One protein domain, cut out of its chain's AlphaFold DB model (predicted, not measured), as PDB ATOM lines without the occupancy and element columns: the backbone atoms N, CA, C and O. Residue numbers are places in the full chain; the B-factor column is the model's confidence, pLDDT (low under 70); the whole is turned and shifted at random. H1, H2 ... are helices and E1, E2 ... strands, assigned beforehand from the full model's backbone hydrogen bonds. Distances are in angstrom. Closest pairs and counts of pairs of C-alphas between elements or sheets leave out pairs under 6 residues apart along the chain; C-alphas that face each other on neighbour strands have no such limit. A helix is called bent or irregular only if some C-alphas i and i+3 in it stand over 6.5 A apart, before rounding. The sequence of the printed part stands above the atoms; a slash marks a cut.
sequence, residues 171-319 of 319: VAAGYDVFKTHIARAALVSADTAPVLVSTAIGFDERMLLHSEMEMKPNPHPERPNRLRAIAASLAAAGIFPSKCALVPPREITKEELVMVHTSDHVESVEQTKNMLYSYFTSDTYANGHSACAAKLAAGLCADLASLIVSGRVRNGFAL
ATOM      1  N   VAL A 171     169.442 139.770 124.700       80.88
ATOM      2  CA  VAL A 171     168.626 139.323 123.552       80.88
ATOM      3  C   VAL A 171     169.465 139.209 122.271       80.88
ATOM      4  O   VAL A 171     169.245 138.308 121.464       80.88
ATOM      5  N   ALA A 172     170.467 140.080 122.101       79.62
ATOM      6  CA  ALA A 172     171.427 140.001 121.001       79.62
ATOM      7  C   ALA A 172     172.279 138.715 121.043       79.62
ATOM      8  O   ALA A 172     172.355 138.020 120.035       79.62
ATOM      9  N   ALA A 173     172.839 138.347 122.201       84.62
ATOM     10  CA  ALA A 173     173.658 137.141 122.341       84.62
ATOM     11  C   ALA A 173     172.820 135.858 122.199       84.62
ATOM     12  O   ALA A 173     173.242 134.907 121.541       84.62
ATOM     13  N   GLY A 174     171.594 135.842 122.735       87.88
ATOM     14  CA  GLY A 174     170.649 134.745 122.498       87.88
ATOM     15  C   GLY A 174     170.277 134.599 121.014       87.88
ATOM     16  O   GLY A 174     170.178 133.483 120.502       87.88
ATOM     17  N   TYR A 175     170.142 135.718 120.294       91.81
ATOM     18  CA  TYR A 175     169.946 135.717 118.844       91.81
ATOM     19  C   TYR A 175     171.197 135.241 118.080       91.81
ATOM     20  O   TYR A 175     171.077 134.490 117.112       91.81
ATOM     21  N   ASP A 176     172.404 135.598 118.531       91.50
ATOM     22  CA  ASP A 176     173.654 135.075 117.969       91.50
ATOM     23  C   ASP A 176     173.743 133.547 118.100       91.50
ATOM     24  O   ASP A 176     174.071 132.868 117.123       91.50
ATOM     25  N   VAL A 177     173.347 132.982 119.248       91.62
ATOM     26  CA  VAL A 177     173.223 131.525 119.423       91.62
ATOM     27  C   VAL A 177     172.226 130.938 118.416       91.62
ATOM     28  O   VAL A 177     172.580 129.989 117.710       91.62
ATOM     29  N   PHE A 178     171.034 131.530 118.262       92.69
ATOM     30  CA  PHE A 178     170.035 131.083 117.280       92.69
ATOM     31  C   PHE A 178     170.581 131.078 115.840       92.69
ATOM     32  O   PHE A 178     170.391 130.094 115.124       92.69
ATOM     33  N   LYS A 179     171.351 132.091 115.419       91.44
ATOM     34  CA  LYS A 179     172.005 132.095 114.093       91.44
ATOM     35  C   LYS A 179     172.964 130.921 113.896       91.44
ATOM     36  O   LYS A 179     172.934 130.277 112.846       91.44
ATOM     37  N   THR A 180     173.767 130.564 114.906       90.69
ATOM     38  CA  THR A 180     174.626 129.360 114.811       90.69
ATOM     39  C   THR A 180     173.820 128.063 114.693       90.69
ATOM     40  O   THR A 180     174.335 127.053 114.211       90.69
ATOM     41  N   HIS A 181     172.562 128.073 115.139       90.19
ATOM     42  CA  HIS A 181     171.646 126.943 115.045       90.19
ATOM     43  C   HIS A 181     170.986 126.849 113.660       90.19
ATOM     44  O   HIS A 181     170.822 125.732 113.176       90.19
ATOM     45  N   ILE A 182     170.717 127.973 112.979       87.75
ATOM     46  CA  ILE A 182     170.229 128.005 111.580       87.75
ATOM     47  C   ILE A 182     171.187 127.222 110.674       87.75
ATOM     48  O   ILE A 182     170.772 126.290 109.990       87.75
ATOM     49  N   ALA A 183     172.487 127.522 110.749       80.62
ATOM     50  CA  ALA A 183     173.534 126.862 109.959       80.62
ATOM     51  C   ALA A 183     173.733 125.361 110.278       80.62
ATOM     52  O   ALA A 183     174.553 124.694 109.646       80.62
ATOM     53  N   ARG A 184     173.018 124.827 111.278       80.38
ATOM     54  CA  ARG A 184     173.077 123.431 111.738       80.38
ATOM     55  C   ARG A 184     171.714 122.731 111.718       80.38
ATOM     56  O   ARG A 184     171.637 121.571 112.123       80.38
ATOM     57  N   ALA A 185     170.650 123.416 111.302       81.94
ATOM     58  CA  ALA A 185     169.299 122.876 111.298       81.94
ATOM     59  C   ALA A 185     169.092 121.890 110.139       81.94
ATOM     60  O   ALA A 185     169.618 122.072 109.040       81.94
ATOM     61  N   ALA A 186     168.283 120.855 110.369       79.56
ATOM     62  CA  ALA A 186     167.801 120.009 109.285       79.56
ATOM     63  C   ALA A 186     166.813 120.813 108.426       79.56
ATOM     64  O   ALA A 186     165.794 121.277 108.940       79.56
ATOM     65  N   LEU A 187     167.111 120.973 107.135       84.19
ATOM     66  CA  LEU A 187     166.195 121.597 106.181       84.19
ATOM     67  C   LEU A 187     165.054 120.634 105.824       84.19
ATOM     68  O   LEU A 187     165.298 119.445 105.616       84.19
ATOM     69  N   VAL A 188     163.830 121.154 105.706       81.62
ATOM     70  CA  VAL A 188     162.663 120.406 105.212       81.62
ATOM     71  C   VAL A 188     162.039 121.104 104.003       81.62
ATOM     72  O   VAL A 188     161.675 122.273 104.058       81.62
ATOM     73  N   SER A 189     161.918 120.370 102.901       79.88
ATOM     74  CA  SER A 189     161.322 120.804 101.634       79.88
ATOM     75  C   SER A 189     160.398 119.714 101.073       79.88
ATOM     76  O   SER A 189     160.425 118.564 101.522       79.88
ATOM     77  N   ALA A 190     159.582 120.055 100.075       74.12
ATOM     78  CA  ALA A 190     158.693 119.113  99.397       74.12
ATOM     79  C   ALA A 190     159.455 117.900  98.822       74.12
ATOM     80  O   ALA A 190     158.962 116.774  98.919       74.12
ATOM     81  N   ASP A 191     160.670 118.116  98.309       73.25
ATOM     82  CA  ASP A 191     161.501 117.102  97.642       73.25
ATOM     83  C   ASP A 191     162.396 116.282  98.589       73.25
ATOM     84  O   ASP A 191     162.943 115.249  98.197       73.25
ATOM     85  N   THR A 192     162.574 116.718  99.840       69.19
ATOM     86  CA  THR A 192     163.432 116.009 100.807       69.19
ATOM     87  C   THR A 192     162.746 114.778 101.401       69.19
ATOM     88  O   THR A 192     161.524 114.731 101.550       69.19
ATOM     89  N   ALA A 193     163.548 113.784 101.798       68.19
ATOM     90  CA  ALA A 193     163.061 112.645 102.571       68.19
ATOM     91  C   ALA A 193     162.433 113.109 103.909       68.19
ATOM     92  O   ALA A 193     162.914 114.089 104.482       68.19
ATOM     93  N   PRO A 194     161.396 112.421 104.434       63.44
ATOM     94  CA  PRO A 194     160.738 112.821 105.678       63.44
ATOM     95  C   PRO A 194     161.720 112.908 106.853       63.44
ATOM     96  O   PRO A 194     162.414 111.939 107.170       63.44
ATOM     97  N   VAL A 195     161.768 114.070 107.504       65.94
ATOM     98  CA  VAL A 195     162.616 114.305 108.680       65.94
ATOM     99  C   VAL A 195     161.950 113.685 109.916       65.94
ATOM    100  O   VAL A 195     160.728 113.658 110.026       65.94
ATOM    101  N   LEU A 196     162.744 113.204 110.879       67.50
ATOM    102  CA  LEU A 196     162.235 112.555 112.099       67.50
ATOM    103  C   LEU A 196     161.503 113.518 113.066       67.50
ATOM    104  O   LEU A 196     160.912 113.072 114.048       67.50
ATOM    105  N   VAL A 197     161.563 114.831 112.824       71.44
ATOM    106  CA  VAL A 197     160.924 115.859 113.658       71.44
ATOM    107  C   VAL A 197     159.556 116.243 113.096       71.44
ATOM    108  O   VAL A 197     159.396 116.468 111.901       71.44
ATOM    109  N   SER A 198     158.555 116.333 113.972       86.12
ATOM    110  CA  SER A 198     157.163 116.580 113.577       86.12
ATOM    111  C   SER A 198     156.850 118.030 113.215       86.12
ATOM    112  O   SER A 198     155.796 118.286 112.637       86.12
ATOM    113  N   THR A 199     157.717 118.961 113.606       93.94
ATOM    114  CA  THR A 199     157.436 120.397 113.627       93.94
ATOM    115  C   THR A 199     158.427 121.133 112.735       93.94
ATOM    116  O   THR A 199     159.634 120.900 112.829       93.94
ATOM    117  N   ALA A 200     157.936 122.040 111.897       94.31
ATOM    118  CA  ALA A 200     158.773 122.945 111.113       94.31
ATOM    119  C   ALA A 200     158.775 124.371 111.686       94.31
ATOM    120  O   ALA A 200     157.802 124.808 112.302       94.31
ATOM    121  N   ILE A 201     159.858 125.110 111.455       95.75
ATOM    122  CA  ILE A 201     159.939 126.555 111.664       95.75
ATOM    123  C   ILE A 201     160.412 127.239 110.379       95.75
ATOM    124  O   ILE A 201     161.342 126.760 109.735       95.75
ATOM    125  N   GLY A 202     159.774 128.340 109.992       96.00
ATOM    126  CA  GLY A 202     160.253 129.238 108.939       96.00
ATOM    127  C   GLY A 202     160.878 130.489 109.551       96.00
ATOM    128  O   GLY A 202     160.301 131.028 110.488       96.00
ATOM    129  N   PHE A 203     162.038 130.926 109.051       96.56
ATOM    130  CA  PHE A 203     162.712 132.169 109.453       96.56
ATOM    131  C   PHE A 203     163.758 132.590 108.399       96.56
ATOM    132  O   PHE A 203     164.375 131.728 107.773       96.56
ATOM    133  N   ASP A 204     164.003 133.895 108.240       96.38
ATOM    134  CA  ASP A 204     165.083 134.461 107.416       96.38
ATOM    135  C   ASP A 204     165.610 135.781 108.013       96.38
ATOM    136  O   ASP A 204     164.834 136.675 108.358       96.38
ATOM    137  N   GLU A 205     166.935 135.941 108.089       96.12
ATOM    138  CA  GLU A 205     167.570 137.147 108.640       96.12
ATOM    139  C   GLU A 205     167.246 138.432 107.860       96.12
ATOM    140  O   GLU A 205     167.234 139.516 108.444       96.12
ATOM    141  N   ARG A 206     166.948 138.344 106.558       97.31
ATOM    142  CA  ARG A 206     166.599 139.495 105.709       97.31
ATOM    143  C   ARG A 206     165.302 140.170 106.152       97.31
ATOM    144  O   ARG A 206     165.137 141.363 105.910       97.31
ATOM    145  N   MET A 207     164.413 139.461 106.852       98.00
ATOM    146  CA  MET A 207     163.206 140.067 107.428       98.00
ATOM    147  C   MET A 207     163.543 141.076 108.539       98.00
ATOM    148  O   MET A 207     162.811 142.041 108.734       98.00
ATOM    149  N   LEU A 208     164.712 140.950 109.184       97.50
ATOM    150  CA  LEU A 208     165.222 141.914 110.170       97.50
ATOM    151  C   LEU A 208     165.707 143.243 109.562       97.50
ATOM    152  O   LEU A 208     166.155 144.114 110.312       97.50
ATOM    153  N   LEU A 209     165.670 143.386 108.233       97.44
ATOM    154  CA  LEU A 209     166.004 144.620 107.515       97.44
ATOM    155  C   LEU A 209     164.776 145.524 107.291       97.44
ATOM    156  O   LEU A 209     164.937 146.684 106.908       97.44
ATOM    157  N   HIS A 210     163.562 145.028 107.549       97.69
ATOM    158  CA  HIS A 210     162.366 145.863 107.655       97.69
ATOM    159  C   HIS A 210     162.417 146.650 108.972       97.69
ATOM    160  O   HIS A 210     162.332 146.071 110.050       97.69
ATOM    161  N   SER A 211     162.604 147.967 108.893       96.19
ATOM    162  CA  SER A 211     162.603 148.855 110.059       96.19
ATOM    163  C   SER A 211     162.278 150.293 109.670       96.19
ATOM    164  O   SER A 211     162.709 150.762 108.610       96.19
ATOM    165  N   GLU A 212     161.585 151.004 110.556       95.06
ATOM    166  CA  GLU A 212     161.357 152.443 110.444       95.06
ATOM    167  C   GLU A 212     162.712 153.173 110.359       95.06
ATOM    168  O   GLU A 212     163.611 152.926 111.164       95.06
ATOM    169  N   MET A 213     162.889 154.026 109.343       91.00
ATOM    170  CA  MET A 213     164.112 154.832 109.168       91.00
ATOM    171  C   MET A 213     164.008 156.225 109.803       91.00
ATOM    172  O   MET A 213     165.017 156.907 109.970       91.00
ATOM    173  N   GLU A 214     162.796 156.661 110.139       88.12
ATOM    174  CA  GLU A 214     162.531 157.968 110.725       88.12
ATOM    175  C   GLU A 214     162.718 157.918 112.246       88.12
ATOM    176  O   GLU A 214     162.040 157.171 112.948       88.12
ATOM    177  N   MET A 215     163.647 158.717 112.773       82.94
ATOM    178  CA  MET A 215     163.974 158.729 114.204       82.94
ATOM    179  C   MET A 215     162.939 159.530 115.005       82.94
ATOM    180  O   MET A 215     163.135 160.708 115.302       82.94
ATOM    181  N   LYS A 216     161.828 158.877 115.357       84.88
ATOM    182  CA  LYS A 216     160.758 159.437 116.200       84.88
ATOM    183  C   LYS A 216     161.099 159.320 117.699       84.88
ATOM    184  O   LYS A 216     161.742 158.346 118.091       84.88
ATOM    185  N   PRO A 217     160.615 160.237 118.567       82.31
ATOM    186  CA  PRO A 217     160.769 160.120 120.028       82.31
ATOM    187  C   PRO A 217     160.183 158.818 120.595       82.31
ATOM    188  O   PRO A 217     160.714 158.236 121.540       82.31
ATOM    189  N   ASN A 218     159.108 158.339 119.967       83.81
ATOM    190  CA  ASN A 218     158.497 157.042 120.209       83.81
ATOM    191  C   ASN A 218     158.795 156.136 118.998       83.81
ATOM    192  O   ASN A 218     158.034 156.182 118.033       83.81
ATOM    193  N   PRO A 219     159.884 155.340 119.007       87.19
ATOM    194  CA  PRO A 219     160.167 154.377 117.944       87.19
ATOM    195  C   PRO A 219     159.038 153.354 117.808       87.19
ATOM    196  O   PRO A 219     158.501 152.878 118.815       87.19
ATOM    197  N   HIS A 220     158.723 152.976 116.568       91.62
ATOM    198  CA  HIS A 220     157.609 152.085 116.261       91.62
ATOM    199  C   HIS A 220     157.644 150.741 117.041       91.62
ATOM    200  O   HIS A 220     158.719 150.149 117.216       91.62
ATOM    201  N   PRO A 221     156.493 150.228 117.538       92.25
ATOM    202  CA  PRO A 221     156.443 148.989 118.322       92.25
ATOM    203  C   PRO A 221     156.647 147.728 117.473       92.25
ATOM    204  O   PRO A 221     157.199 146.745 117.978       92.25
ATOM    205  N   GLU A 222     156.237 147.748 116.198       95.19
ATOM    206  CA  GLU A 222     156.714 146.790 115.194       95.19
ATOM    207  C   GLU A 222     158.149 147.189 114.818       95.19
ATOM    208  O   GLU A 222     158.366 148.308 114.351       95.19
ATOM    209  N   ARG A 223     159.109 146.293 115.084       94.31
ATOM    210  CA  ARG A 223     160.541 146.471 114.820       94.31
ATOM    211  C   ARG A 223     161.286 145.125 114.894       94.31
ATOM    212  O   ARG A 223     160.899 144.274 115.705       94.31
ATOM    213  N   PRO A 224     162.442 144.958 114.214       95.81
ATOM    214  CA  PRO A 224     163.208 143.701 114.144       95.81
ATOM    215  C   PRO A 224     163.538 142.998 115.469       95.81
ATOM    216  O   PRO A 224     163.759 141.788 115.497       95.81
ATOM    217  N   ASN A 225     163.577 143.728 116.587       93.88
ATOM    218  CA  ASN A 225     163.847 143.134 117.898       93.88
ATOM    219  C   ASN A 225     162.765 142.131 118.338       93.88
ATOM    220  O   ASN A 225     163.098 141.210 119.075       93.88
ATOM    221  N   ARG A 226     161.524 142.231 117.827       95.88
ATOM    222  CA  ARG A 226     160.457 141.238 118.069       95.88
ATOM    223  C   ARG A 226     160.886 139.834 117.635       95.88
ATOM    224  O   ARG A 226     160.815 138.894 118.421       95.88
ATOM    225  N   LEU A 227     161.397 139.708 116.408       96.69
ATOM    226  CA  LEU A 227     161.869 138.429 115.874       96.69
ATOM    227  C   LEU A 227     163.136 137.951 116.598       96.69
ATOM    228  O   LEU A 227     163.223 136.780 116.959       96.69
ATOM    229  N   ARG A 228     164.080 138.861 116.897       95.62
ATOM    230  CA  ARG A 228     165.302 138.533 117.662       95.62
ATOM    231  C   ARG A 228     164.988 137.985 119.057       95.62
ATOM    232  O   ARG A 228     165.621 137.020 119.468       95.62
ATOM    233  N   ALA A 229     164.005 138.554 119.756       94.94
ATOM    234  CA  ALA A 229     163.573 138.101 121.078       94.94
ATOM    235  C   ALA A 229     162.969 136.690 121.051       94.94
ATOM    236  O   ALA A 229     163.347 135.838 121.856       94.94
ATOM    237  N   ILE A 230     162.082 136.412 120.089       95.94
ATOM    238  CA  ILE A 230     161.478 135.082 119.939       95.94
ATOM    239  C   ILE A 230     162.545 134.052 119.535       95.94
ATOM    240  O   ILE A 230     162.629 132.990 120.147       95.94
ATOM    241  N   ALA A 231     163.415 134.382 118.578       95.50
ATOM    242  CA  ALA A 231     164.538 133.539 118.167       95.50
ATOM    243  C   ALA A 231     165.502 133.226 119.332       95.50
ATOM    244  O   ALA A 231     165.828 132.062 119.571       95.50
ATOM    245  N   ALA A 232     165.890 134.235 120.120       94.25
ATOM    246  CA  ALA A 232     166.702 134.058 121.324       94.25
ATOM    247  C   ALA A 232     166.033 133.114 122.340       94.25
ATOM    248  O   ALA A 232     166.677 132.201 122.857       94.25
ATOM    249  N   SER A 233     164.727 133.281 122.574       94.50
ATOM    250  CA  SER A 233     163.937 132.419 123.461       94.50
ATOM    251  C   SER A 233     163.854 130.968 122.956       94.50
ATOM    252  O   SER A 233     164.057 130.026 123.723       94.50
ATOM    253  N   LEU A 234     163.654 130.762 121.648       94.69
ATOM    254  CA  LEU A 234     163.615 129.433 121.019       94.69
ATOM    255  C   LEU A 234     164.952 128.679 121.112       94.69
ATOM    256  O   LEU A 234     164.942 127.449 121.247       94.69
ATOM    257  N   ALA A 235     166.080 129.395 121.055       93.06
ATOM    258  CA  ALA A 235     167.407 128.831 121.296       93.06
ATOM    259  C   ALA A 235     167.634 128.531 122.788       93.06
ATOM    260  O   ALA A 235     168.016 127.413 123.135       93.06
ATOM    261  N   ALA A 236     167.327 129.477 123.684       92.38
ATOM    262  CA  ALA A 236     167.491 129.312 125.133       92.38
ATOM    263  C   ALA A 236     166.638 128.162 125.710       92.38
ATOM    264  O   ALA A 236     167.098 127.413 126.569       92.38
ATOM    265  N   ALA A 237     165.423 127.956 125.189       93.19
ATOM    266  CA  ALA A 237     164.554 126.826 125.531       93.19
ATOM    267  C   ALA A 237     164.970 125.488 124.869       93.19
ATOM    268  O   ALA A 237     164.289 124.465 125.027       93.19
ATOM    269  N   GLY A 238     166.050 125.480 124.076       91.44
ATOM    270  CA  GLY A 238     166.541 124.313 123.338       91.44
ATOM    271  C   GLY A 238     165.545 123.755 122.317       91.44
ATOM    272  O   GLY A 238     165.609 122.571 121.978       91.44
ATOM    273  N   ILE A 239     164.577 124.559 121.863       91.81
ATOM    274  CA  ILE A 239     163.541 124.138 120.909       91.81
ATOM    275  C   ILE A 239     164.150 124.067 119.509       91.81
ATOM    276  O   ILE A 239     164.091 123.024 118.856       91.81
ATOM    277  N   PHE A 240     164.809 125.142 119.085       90.19
ATOM    278  CA  PHE A 240     165.568 125.184 117.840       90.19
ATOM    279  C   PHE A 240     167.065 124.968 118.132       90.19
ATOM    280  O   PHE A 240     167.565 125.550 119.092       90.19
ATOM    281  N   PRO A 241     167.793 124.118 117.376       86.75
ATOM    282  CA  PRO A 241     167.378 123.366 116.193       86.75
ATOM    283  C   PRO A 241     166.962 121.920 116.528       86.75
ATOM    284  O   PRO A 241     166.795 121.104 115.629       86.75
ATOM    285  N   SER A 242     166.860 121.554 117.814       84.75
ATOM    286  CA  SER A 242     166.804 120.140 118.226       84.75
ATOM    287  C   SER A 242     165.438 119.464 118.040       84.75
ATOM    288  O   SER A 242     165.384 118.247 117.880       84.75
ATOM    289  N   LYS A 243     164.339 120.235 118.051       88.69
ATOM    290  CA  LYS A 243     162.952 119.730 117.979       88.69
ATOM    291  C   LYS A 243     162.209 120.155 116.709       88.69
ATOM    292  O   LYS A 243     161.111 119.654 116.472       88.69
ATOM    293  N   CYS A 244     162.788 121.051 115.907       92.00
ATOM    294  CA  CYS A 244     162.156 121.629 114.720       92.00
ATOM    295  C   CYS A 244     163.089 121.588 113.504       92.00
ATOM    296  O   CYS A 244     164.264 121.935 113.620       92.00
ATOM    297  N   ALA A 245     162.552 121.233 112.336       91.94
ATOM    298  CA  ALA A 245     163.236 121.406 111.054       91.94
ATOM    299  C   ALA A 245     163.058 122.845 110.545       91.94
ATOM    300  O   ALA A 245     162.040 123.474 110.827       91.94
ATOM    301  N   LEU A 246     164.023 123.362 109.787       93.31
ATOM    302  CA  LEU A 246     163.957 124.693 109.180       93.31
ATOM    303  C   LEU A 246     163.368 124.599 107.763       93.31
ATOM    304  O   LEU A 246     163.840 123.806 106.949       93.31
ATOM    305  N   VAL A 247     162.363 125.415 107.451       94.00
ATOM    306  CA  VAL A 247     161.871 125.594 106.074       94.00
ATOM    307  C   VAL A 247     162.849 126.509 105.324       94.00
ATOM    308  O   VAL A 247     163.136 127.598 105.827       94.00
ATOM    309  N   PRO A 248     163.378 126.114 104.148       92.50
ATOM    310  CA  PRO A 248     164.188 126.993 103.312       92.50
ATOM    311  C   PRO A 248     163.423 128.279 102.951       92.50
ATOM    312  O   PRO A 248     162.305 128.188 102.444       92.50
ATOM    313  N   PRO A 249     163.990 129.473 103.183       93.38
ATOM    314  CA  PRO A 249     163.285 130.722 102.923       93.38
ATOM    315  C   PRO A 249     163.237 131.060 101.429       93.38
ATOM    316  O   PRO A 249     164.265 131.210 100.763       93.38
ATOM    317  N   ARG A 250     162.015 131.223 100.922       95.88
ATOM    318  CA  ARG A 250     161.688 131.530  99.526       95.88
ATOM    319  C   ARG A 250     160.947 132.864  99.441       95.88
ATOM    320  O   ARG A 250     160.116 133.162 100.293       95.88
ATOM    321  N   GLU A 251     161.215 133.656  98.405       98.06
ATOM    322  CA  GLU A 251     160.328 134.771  98.050       98.06
ATOM    323  C   GLU A 251     159.090 134.224  97.324       98.06
ATOM    324  O   GLU A 251     159.212 133.514  96.321       98.06
ATOM    325  N   ILE A 252     157.902 134.550  97.836       98.25
ATOM    326  CA  ILE A 252     156.628 134.282  97.156       98.25
ATOM    327  C   ILE A 252     156.609 134.947  95.766       98.25
ATOM    328  O   ILE A 252     157.150 136.048  95.590       98.25
ATOM    329  N   THR A 253     156.003 134.305  94.765       97.81
ATOM    330  CA  THR A 253     155.920 134.880  93.415       97.81
ATOM    331  C   THR A 253     154.788 135.905  93.298       97.81
ATOM    332  O   THR A 253     153.909 136.008  94.160       97.81
ATOM    333  N   LYS A 254     154.784 136.689  92.209       97.31
ATOM    334  CA  LYS A 254     153.695 137.644  91.949       97.31
ATOM    335  C   LYS A 254     152.370 136.913  91.724       97.31
ATOM    336  O   LYS A 254     151.337 137.381  92.187       97.31
ATOM    337  N   GLU A 255     152.420 135.773  91.045       97.88
ATOM    338  CA  GLU A 255     151.279 134.920  90.702       97.88
ATOM    339  C   GLU A 255     150.612 134.359  91.962       97.88
ATOM    340  O   GLU A 255     149.388 134.380  92.062       97.88
ATOM    341  N   GLU A 256     151.409 133.932  92.947       98.19
ATOM    342  CA  GLU A 256     150.917 133.514  94.262       98.19
ATOM    343  C   GLU A 256     150.268 134.684  95.030       98.19
ATOM    344  O   GLU A 256     149.185 134.528  95.596       98.19
ATOM    345  N   LEU A 257     150.879 135.878  95.016       98.38
ATOM    346  CA  LEU A 257     150.343 137.067  95.698       98.38
ATOM    347  C   LEU A 257     149.025 137.574  95.097       98.38
ATOM    348  O   LEU A 257     148.128 137.974  95.846       98.38
ATOM    349  N   VAL A 258     148.866 137.550  93.766       98.06
ATOM    350  CA  VAL A 258     147.626 138.025  93.117       98.06
ATOM    351  C   VAL A 258     146.436 137.065  93.257       98.06
ATOM    352  O   VAL A 258     145.338 137.385  92.812       98.06
ATOM    353  N   MET A 259     146.609 135.922  93.934       98.12
ATOM    354  CA  MET A 259     145.477 135.115  94.415       98.12
ATOM    355  C   MET A 259     144.717 135.793  95.571       98.12
ATOM    356  O   MET A 259     143.579 135.417  95.850       98.12
ATOM    357  N   VAL A 260     145.337 136.770  96.248       98.38
ATOM    358  CA  VAL A 260     144.780 137.482  97.415       98.38
ATOM    359  C   VAL A 260     144.737 139.002  97.199       98.38
ATOM    360  O   VAL A 260     143.798 139.659  97.644       98.38
ATOM    361  N   HIS A 261     145.730 139.570  96.509       98.19
ATOM    362  CA  HIS A 261     145.903 141.018  96.344       98.19
ATOM    363  C   HIS A 261     145.707 141.486  94.893       98.19
ATOM    364  O   HIS A 261     145.859 140.724  93.943       98.19
ATOM    365  N   THR A 262     145.420 142.775  94.690       98.50
ATOM    366  CA  THR A 262     145.423 143.381  93.347       98.50
ATOM    367  C   THR A 262     146.856 143.541  92.825       98.50
ATOM    368  O   THR A 262     147.784 143.753  93.609       98.50
ATOM    369  N   SER A 263     147.050 143.490  91.499       97.94
ATOM    370  CA  SER A 263     148.378 143.704  90.889       97.94
ATOM    371  C   SER A 263     148.965 145.058  91.296       97.94
ATOM    372  O   SER A 263     150.122 145.127  91.695       97.94
ATOM    373  N   ASP A 264     148.140 146.106  91.298       98.12
ATOM    374  CA  ASP A 264     148.480 147.475  91.691       98.12
ATOM    375  C   ASP A 264     149.007 147.555  93.139       98.12
ATOM    376  O   ASP A 264     149.960 148.284  93.430       98.12
ATOM    377  N   HIS A 265     148.435 146.769  94.061       98.00
ATOM    378  CA  HIS A 265     148.935 146.694  95.435       98.00
ATOM    379  C   HIS A 265     150.298 145.993  95.490       98.00
ATOM    380  O   HIS A 265     151.243 146.534  96.058       98.00
ATOM    381  N   VAL A 266     150.439 144.837  94.832       98.19
ATOM    382  CA  VAL A 266     151.723 144.113  94.774       98.19
ATOM    383  C   VAL A 266     152.819 144.972  94.124       98.19
ATOM    384  O   VAL A 266     153.958 144.974  94.582       98.19
ATOM    385  N   GLU A 267     152.483 145.750  93.094       97.31
ATOM    386  CA  GLU A 267     153.417 146.642  92.402       97.31
ATOM    387  C   GLU A 267     153.785 147.887  93.216       97.31
ATOM    388  O   GLU A 267     154.951 148.277  93.207       97.31
ATOM    389  N   SER A 268     152.850 148.486  93.961       97.25
ATOM    390  CA  SER A 268     153.176 149.598  94.871       97.25
ATOM    391  C   SER A 268     154.051 149.154  96.048       97.25
ATOM    392  O   SER A 268     154.972 149.880  96.423       97.25
ATOM    393  N   VAL A 269     153.867 147.931  96.565       97.88
ATOM    394  CA  VAL A 269     154.800 147.331  97.537       97.88
ATOM    395  C   VAL A 269     156.168 147.066  96.900       97.88
ATOM    396  O   VAL A 269     157.188 147.454  97.468       97.88
ATOM    397  N   GLU A 270     156.218 146.484  95.699       97.19
ATOM    398  CA  GLU A 270     157.470 146.200  94.978       97.19
ATOM    399  C   GLU A 270     158.280 147.467  94.647       97.19
ATOM    400  O   GLU A 270     159.510 147.420  94.598       97.19
ATOM    401  N   GLN A 271     157.620 148.612  94.444       96.50
ATOM    402  CA  GLN A 271     158.278 149.896  94.176       96.50
ATOM    403  C   GLN A 271     159.066 150.443  95.377       96.50
ATOM    404  O   GLN A 271     160.054 151.151  95.162       96.50
ATOM    405  N   THR A 272     158.715 150.069  96.616       96.12
ATOM    406  CA  THR A 272     159.398 150.549  97.839       96.12
ATOM    407  C   THR A 272     160.895 150.234  97.869       96.12
ATOM    408  O   THR A 272     161.664 151.008  98.433       96.12
ATOM    409  N   LYS A 273     161.343 149.174  97.179       95.38
ATOM    410  CA  LYS A 273     162.768 148.812  97.056       95.38
ATOM    411  C   LYS A 273     163.635 149.885  96.378       95.38
ATOM    412  O   LYS A 273     164.850 149.883  96.536       95.38
ATOM    413  N   ASN A 274     163.013 150.783  95.610       94.94
ATOM    414  CA  ASN A 274     163.674 151.891  94.915       94.94
ATOM    415  C   ASN A 274     163.629 153.205  95.724       94.94
ATOM    416  O   ASN A 274     164.092 154.238  95.245       94.94
ATOM    417  N   MET A 275     163.032 153.185  96.919       93.06
ATOM    418  CA  MET A 275     162.862 154.335  97.803       93.06
ATOM    419  C   MET A 275     163.776 154.182  99.024       93.06
ATOM    420  O   MET A 275     164.061 153.067  99.456       93.06
ATOM    421  N   LEU A 276     164.223 155.299  99.609       92.94
ATOM    422  CA  LEU A 276     164.948 155.261 100.886       92.94
ATOM    423  C   LEU A 276     164.009 154.745 101.986       92.94
ATOM    424  O   LEU A 276     164.243 153.698 102.586       92.94
ATOM    425  N   TYR A 277     162.896 155.453 102.161       94.88
ATOM    426  CA  TYR A 277     161.755 155.058 102.972       94.88
ATOM    427  C   TYR A 277     160.456 155.575 102.340       94.88
ATOM    428  O   TYR A 277     160.476 156.422 101.443       94.88
ATOM    429  N   SER A 278     159.330 155.033 102.788       96.25
ATOM    430  CA  SER A 278     157.977 155.437 102.399       96.25
ATOM    431  C   SER A 278     156.981 155.054 103.496       96.25
ATOM    432  O   SER A 278     157.327 154.319 104.419       96.25
ATOM    433  N   TYR A 279     155.752 155.545 103.387       96.69
ATOM    434  CA  TYR A 279     154.638 155.198 104.266       96.69
ATOM    435  C   TYR A 279     153.403 154.933 103.404       96.69
ATOM    436  O   TYR A 279     153.082 155.745 102.536       96.69
ATOM    437  N   PHE A 280     152.717 153.812 103.632       95.50
ATOM    438  CA  PHE A 280     151.418 153.527 103.003       95.50
ATOM    439  C   PHE A 280     150.267 154.180 103.786       95.50
ATOM    440  O   PHE A 280     149.276 154.619 103.207       95.50
ATOM    441  N   THR A 281     150.429 154.262 105.107       95.38
ATOM    442  CA  THR A 281     149.570 154.942 106.088       95.38
ATOM    443  C   THR A 281     150.467 155.602 107.143       95.38
ATOM    444  O   THR A 281     151.677 155.394 107.135       95.38
ATOM    445  N   SER A 282     149.908 156.382 108.074       92.69
ATOM    446  CA  SER A 282     150.666 157.063 109.146       92.69
ATOM    447  C   SER A 282     151.506 156.143 110.048       92.69
ATOM    448  O   SER A 282     152.436 156.609 110.703       92.69
ATOM    449  N   ASP A 283     151.169 154.856 110.091       93.75
ATOM    450  CA  ASP A 283     151.778 153.789 110.889       93.75
ATOM    451  C   ASP A 283     152.468 152.699 110.040       93.75
ATOM    452  O   ASP A 283     153.477 152.135 110.465       93.75
ATOM    453  N   THR A 284     152.005 152.428 108.813       96.69
ATOM    454  CA  THR A 284     152.599 151.388 107.952       96.69
ATOM    455  C   THR A 284     153.784 151.940 107.155       96.69
ATOM    456  O   THR A 284     153.637 152.403 106.018       96.69
ATOM    457  N   TYR A 285     154.970 151.882 107.761       97.25
ATOM    458  CA  TYR A 285     156.246 152.270 107.155       97.25
ATOM    459  C   TYR A 285     156.785 151.230 106.154       97.25
ATOM    460  O   TYR A 285     156.494 150.035 106.224       97.25
ATOM    461  N   ALA A 286     157.666 151.667 105.252       97.88
ATOM    462  CA  ALA A 286     158.503 150.795 104.436       97.88
ATOM    463  C   ALA A 286     159.868 151.424 104.118       97.88
ATOM    464  O   ALA A 286     160.042 152.640 104.169       97.88
ATOM    465  N   ASN A 287     160.839 150.580 103.773       97.06
ATOM    466  CA  ASN A 287     162.198 150.937 103.383       97.06
ATOM    467  C   ASN A 287     162.652 150.072 102.190       97.06
ATOM    468  O   ASN A 287     161.933 149.158 101.778       97.06
ATOM    469  N   GLY A 288     163.860 150.314 101.673       97.62
ATOM    470  CA  GLY A 288     164.412 149.589 100.519       97.62
ATOM    471  C   GLY A 288     164.477 148.049 100.632       97.62
ATOM    472  O   GLY A 288     164.616 147.367  99.617       97.62
ATOM    473  N   HIS A 289     164.348 147.474 101.834       97.81
ATOM    474  CA  HIS A 289     164.325 146.025 102.071       97.81
ATOM    475  C   HIS A 289     162.917 145.456 102.326       97.81
ATOM    476  O   HIS A 289     162.734 144.239 102.239       97.81
ATOM    477  N   SER A 290     161.915 146.301 102.599       98.12
ATOM    478  CA  SER A 290     160.564 145.878 103.003       98.12
ATOM    479  C   SER A 290     159.877 144.953 101.997       98.12
ATOM    480  O   SER A 290     159.254 143.978 102.407       98.12
ATOM    481  N   ALA A 291     160.017 145.207 100.691       98.12
ATOM    482  CA  ALA A 291     159.438 144.349  99.653       98.12
ATOM    483  C   ALA A 291     159.996 142.910  99.693       98.12
ATOM    484  O   ALA A 291     159.246 141.950  99.535       98.12
ATOM    485  N   CYS A 292     161.300 142.747  99.952       98.12
ATOM    486  CA  CYS A 292     161.930 141.432 100.105       98.12
ATOM    487  C   CYS A 292     161.478 140.763 101.414       98.12
ATOM    488  O   CYS A 292     161.038 139.617 101.394       98.12
ATOM    489  N   ALA A 293     161.484 141.499 102.533       98.31
ATOM    490  CA  ALA A 293     161.014 140.995 103.826       98.31
ATOM    491  C   ALA A 293     159.560 140.483 103.768       98.31
ATOM    492  O   ALA A 293     159.282 139.371 104.215       98.31
ATOM    493  N   ALA A 294     158.652 141.243 103.145       98.38
ATOM    494  CA  ALA A 294     157.253 140.853 102.969       98.38
ATOM    495  C   ALA A 294     157.099 139.582 102.111       98.38
ATOM    496  O   ALA A 294     156.336 138.682 102.472       98.38
ATOM    497  N   LYS A 295     157.855 139.462 101.009       98.50
ATOM    498  CA  LYS A 295     157.834 138.256 100.164       98.50
ATOM    499  C   LYS A 295     158.378 137.017 100.866       98.50
ATOM    500  O   LYS A 295     157.886 135.924 100.595       98.50
ATOM    501  N   LEU A 296     159.382 137.174 101.728       98.50
ATOM    502  CA  LEU A 296     159.955 136.077 102.511       98.50
ATOM    503  C   LEU A 296     158.979 135.597 103.585       98.50
ATOM    504  O   LEU A 296     158.750 134.397 103.688       98.50
ATOM    505  N   ALA A 297     158.340 136.514 104.316       98.50
ATOM    506  CA  ALA A 297     157.311 136.167 105.295       98.50
ATOM    507  C   ALA A 297     156.136 135.418 104.636       98.50
ATOM    508  O   ALA A 297     155.712 134.363 105.109       98.50
ATOM    509  N   ALA A 298     155.651 135.920 103.497       98.44
ATOM    510  CA  ALA A 298     154.575 135.283 102.744       98.44
ATOM    511  C   ALA A 298     154.989 133.926 102.135       98.44
ATOM    512  O   ALA A 298     154.216 132.970 102.202       98.44
ATOM    513  N   GLY A 299     156.207 133.811 101.595       98.25
ATOM    514  CA  GLY A 299     156.726 132.569 101.009       98.25
ATOM    515  C   GLY A 299     156.971 131.481 102.054       98.25
ATOM    516  O   GLY A 299     156.552 130.341 101.861       98.25
ATOM    517  N   LEU A 300     157.534 131.843 103.213       98.00
ATOM    518  CA  LEU A 300     157.652 130.951 104.369       98.00
ATOM    519  C   LEU A 300     156.281 130.439 104.829       98.00
ATOM    520  O   LEU A 300     156.142 129.246 105.080       98.00
ATOM    521  N   CYS A 301     155.258 131.297 104.889       98.19
ATOM    522  CA  CYS A 301     153.888 130.878 105.200       98.19
ATOM    523  C   CYS A 301     153.300 129.921 104.146       98.19
ATOM    524  O   CYS A 301     152.696 128.913 104.518       98.19
ATOM    525  N   ALA A 302     153.489 130.197 102.851       97.88
ATOM    526  CA  ALA A 302     152.980 129.367 101.755       97.88
ATOM    527  C   ALA A 302     153.644 127.976 101.706       97.88
ATOM    528  O   ALA A 302     152.956 126.952 101.599       97.88
ATOM    529  N   ASP A 303     154.968 127.919 101.854       96.50
ATOM    530  CA  ASP A 303     155.728 126.667 101.836       96.50
ATOM    531  C   ASP A 303     155.472 125.846 103.109       96.50
ATOM    532  O   ASP A 303     155.258 124.634 103.036       96.50
ATOM    533  N   LEU A 304     155.382 126.497 104.276       96.38
ATOM    534  CA  LEU A 304     155.016 125.845 105.536       96.38
ATOM    535  C   LEU A 304     153.596 125.255 105.485       96.38
ATOM    536  O   LEU A 304     153.398 124.107 105.885       96.38
ATOM    537  N   ALA A 305     152.618 125.997 104.953       96.94
ATOM    538  CA  ALA A 305     151.260 125.493 104.751       96.94
ATOM    539  C   ALA A 305     151.249 124.283 103.801       96.94
ATOM    540  O   ALA A 305     150.614 123.268 104.097       96.94
ATOM    541  N   SER A 306     152.017 124.344 102.710       95.56
ATOM    542  CA  SER A 306     152.163 123.246 101.749       95.56
ATOM    543  C   SER A 306     152.786 121.993 102.380       95.56
ATOM    544  O   SER A 306     152.308 120.880 102.146       95.56
ATOM    545  N   LEU A 307     153.803 122.143 103.237       94.12
ATOM    546  CA  LEU A 307     154.425 121.040 103.983       94.12
ATOM    547  C   LEU A 307     153.478 120.401 105.014       94.12
ATOM    548  O   LEU A 307     153.517 119.184 105.206       94.12
ATOM    549  N   ILE A 308     152.614 121.191 105.657       94.94
ATOM    550  CA  ILE A 308     151.611 120.688 106.609       94.94
ATOM    551  C   ILE A 308     150.488 119.945 105.866       94.94
ATOM    552  O   ILE A 308     150.174 118.806 106.206       94.94
ATOM    553  N   VAL A 309     149.911 120.545 104.818       95.88
ATOM    554  CA  VAL A 309     148.786 119.958 104.059       95.88
ATOM    555  C   VAL A 309     149.200 118.694 103.296       95.88
ATOM    556  O   VAL A 309     148.419 117.749 103.205       95.88
ATOM    557  N   SER A 310     150.443 118.622 102.807       92.56
ATOM    558  CA  SER A 310     151.004 117.405 102.193       92.56
ATOM    559  C   SER A 310     151.429 116.324 103.202       92.56
ATOM    560  O   SER A 310     151.886 115.255 102.795       92.56
ATOM    561  N   GLY A 311     151.308 116.579 104.511       90.50
ATOM    562  CA  GLY A 311     151.706 115.644 105.566       90.50
ATOM    563  C   GLY A 311     153.218 115.411 105.670       90.50
ATOM    564  O   GLY A 311     153.638 114.433 106.290       90.50
ATOM    565  N   ARG A 312     154.050 116.283 105.078       89.12
ATOM    566  CA  ARG A 312     155.517 116.255 105.238       89.12
ATOM    567  C   ARG A 312     155.935 116.598 106.669       89.12
ATOM    568  O   ARG A 312     156.932 116.064 107.145       89.12
ATOM    569  N   VAL A 313     155.164 117.450 107.346       92.00
ATOM    570  CA  VAL A 313     155.279 117.758 108.782       92.00
ATOM    571  C   VAL A 313     153.892 117.770 109.430       92.00
ATOM    572  O   VAL A 313     152.880 117.920 108.749       92.00
ATOM    573  N   ARG A 314     153.822 117.605 110.755       93.38
ATOM    574  CA  ARG A 314     152.554 117.583 111.510       93.38
ATOM    575  C   ARG A 314     151.995 118.987 111.744       93.38
ATOM    576  O   ARG A 314     150.782 119.161 111.803       93.38
ATOM    577  N   ASN A 315     152.878 119.955 111.965       95.19
ATOM    578  CA  ASN A 315     152.571 121.359 112.221       95.19
ATOM    579  C   ASN A 315     153.839 122.212 112.037       95.19
ATOM    580  O   ASN A 315     154.919 121.701 111.731       95.19
ATOM    581  N   GLY A 316     153.724 123.519 112.257       95.25
ATOM    582  CA  GLY A 316     154.884 124.394 112.327       95.25
ATOM    583  C   GLY A 316     154.540 125.838 112.658       95.25
ATOM    584  O   GLY A 316     153.393 126.152 112.973       95.25
ATOM    585  N   PHE A 317     155.555 126.696 112.605       97.25
ATOM    586  CA  PHE A 317     155.488 128.109 112.971       97.25
ATOM    587  C   PHE A 317     156.303 128.950 111.977       97.25
ATOM    588  O   PHE A 317     157.458 128.624 111.717       97.25
ATOM    589  N   ALA A 318     155.738 130.021 111.423       97.19
ATOM    590  CA  ALA A 318     156.501 131.018 110.669       97.19
ATOM    591  C   ALA A 318     156.852 132.178 111.613       97.19
ATOM    592  O   ALA A 318     155.958 132.687 112.293       97.19
ATOM    593  N   LEU A 319     158.140 132.531 111.688       95.38
ATOM    594  CA  LEU A 319     158.700 133.585 112.539       95.38
ATOM    595  C   LEU A 319     159.175 134.775 111.696       95.38
ATOM    596  O   LEU A 319     160.184 134.595 110.980       95.38
TER     597      LEU A 319
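AT A GLANCE: This is residues 171 to 319 of the 319 residues of the protein "Histone deacetylase" of Aegilops tauschii subsp. strangulata (UniProt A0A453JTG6). A flat body is built along one long helix, H6, whose residues 296 to 309 cover one face of a small three-strand sheet, while its residues 290 to 297 meet H2 and its first two residues meet H5 at a corner beside the two-strand hairpin E3 and E4. H1 and H3 cross each other as a separate pair, with H2 between H3 and H6. The printed part has 149 residues, with six named helices and five named strands in the order H1 E1 H2 H3 E2 H4 H5 E3 E4 H6 E5, and its class is mixed, helices and strands. The larger sheet is parallel, order E2 E1 E5, and the smaller one is antiparallel. The whole is compact, with a radius of gyration of the C-alphas of 16.6 A and spans of 45 by 38 by 19 A.

IN THESE COORDINATES: The larger sheet holds E2, residues 244 to 247, E1, residues 199 to 202, and E5, residues 315 to 318, which ends at C-alpha 318 (156.501, 131.018, 110.669). H6, residues 290 to 309, is 28.5 A long from C-alpha 290 at (160.564, 145.878, 103.003). H2 is residues 205 to 209 and H4 residues 254 to 257. H5, residues 263 to 274, measures 17.8 A and is neither bent nor irregular, but only just: C-alphas 270 and 273 are 6.3 A apart. E3 is residues 277 to 279 and E4 residues 285 to 287. H1, residues 171 to 182, measures 16.6 A from C-alpha 171 at (168.626, 139.323, 123.552), and H3, residues 225 to 236, measures 16.0 A.

HOW THE PARTS SIT: Inner strand E1 is parallel to E5 at 17 degrees, with N 202 and O 317 2.9 A apart, and to E2 at 40 degrees, with N 201 and O 245 2.8 A apart. H6 is on this sheet, in two layers, helix over strands, at a height over the sheet of 6.9 A; it lies over E1 and E5, along the strands, at 3 degrees to E1 on the local plane. E1, H2, H3 and E2 form a strand-helix-strand unit, two parallel strands joined through helices, with a right-handed crossover. H6 touches H2, closest C-alphas Met 207 and Ala 293, 4.3 A. H5 touches H6 with residues 269 to 273 alone, at a steep tilt of 52 degrees, opposite ways, closest C-alphas Glu 270 and Ala 291, 5.4 A. The closest C-alphas of H5 and E4 are those of Thr 272 and Asn 287, 6.2 A. E3 and E4 form a hairpin, with N 286 and O 278 2.8 A apart. H4 and H6 are near each other, with 7 pairs of C-alphas within 10 A. H2 and H3 are close but not clearly touching, closest C-alphas Leu 208 and Leu 227, 7.5 A. H1 touches H3 at a steep tilt of 65 degrees, the same way, closest C-alphas Gly 174 and Ala 232, 4.2 A; H1 and H3 are both apart from H6. Every O i to N i+4 pair is within hydrogen-bond range in H1, H3 and H6, against 5 of 8 in H5 and 0 of 1 in H2, where 2 of 2 O i to N i+3 pairs are; H4 is too short for an O i to N i+4 pair.

THE WHOLE: The C-alphas of Ala 193 and Pro 217 are the two farthest apart, at 50.6 A. The printed part has no cut; the links H1 to E1 and H2 to H3 are long. The mean pLDDT of the printed part is 92.4, and residues 192 to 196 are under 70.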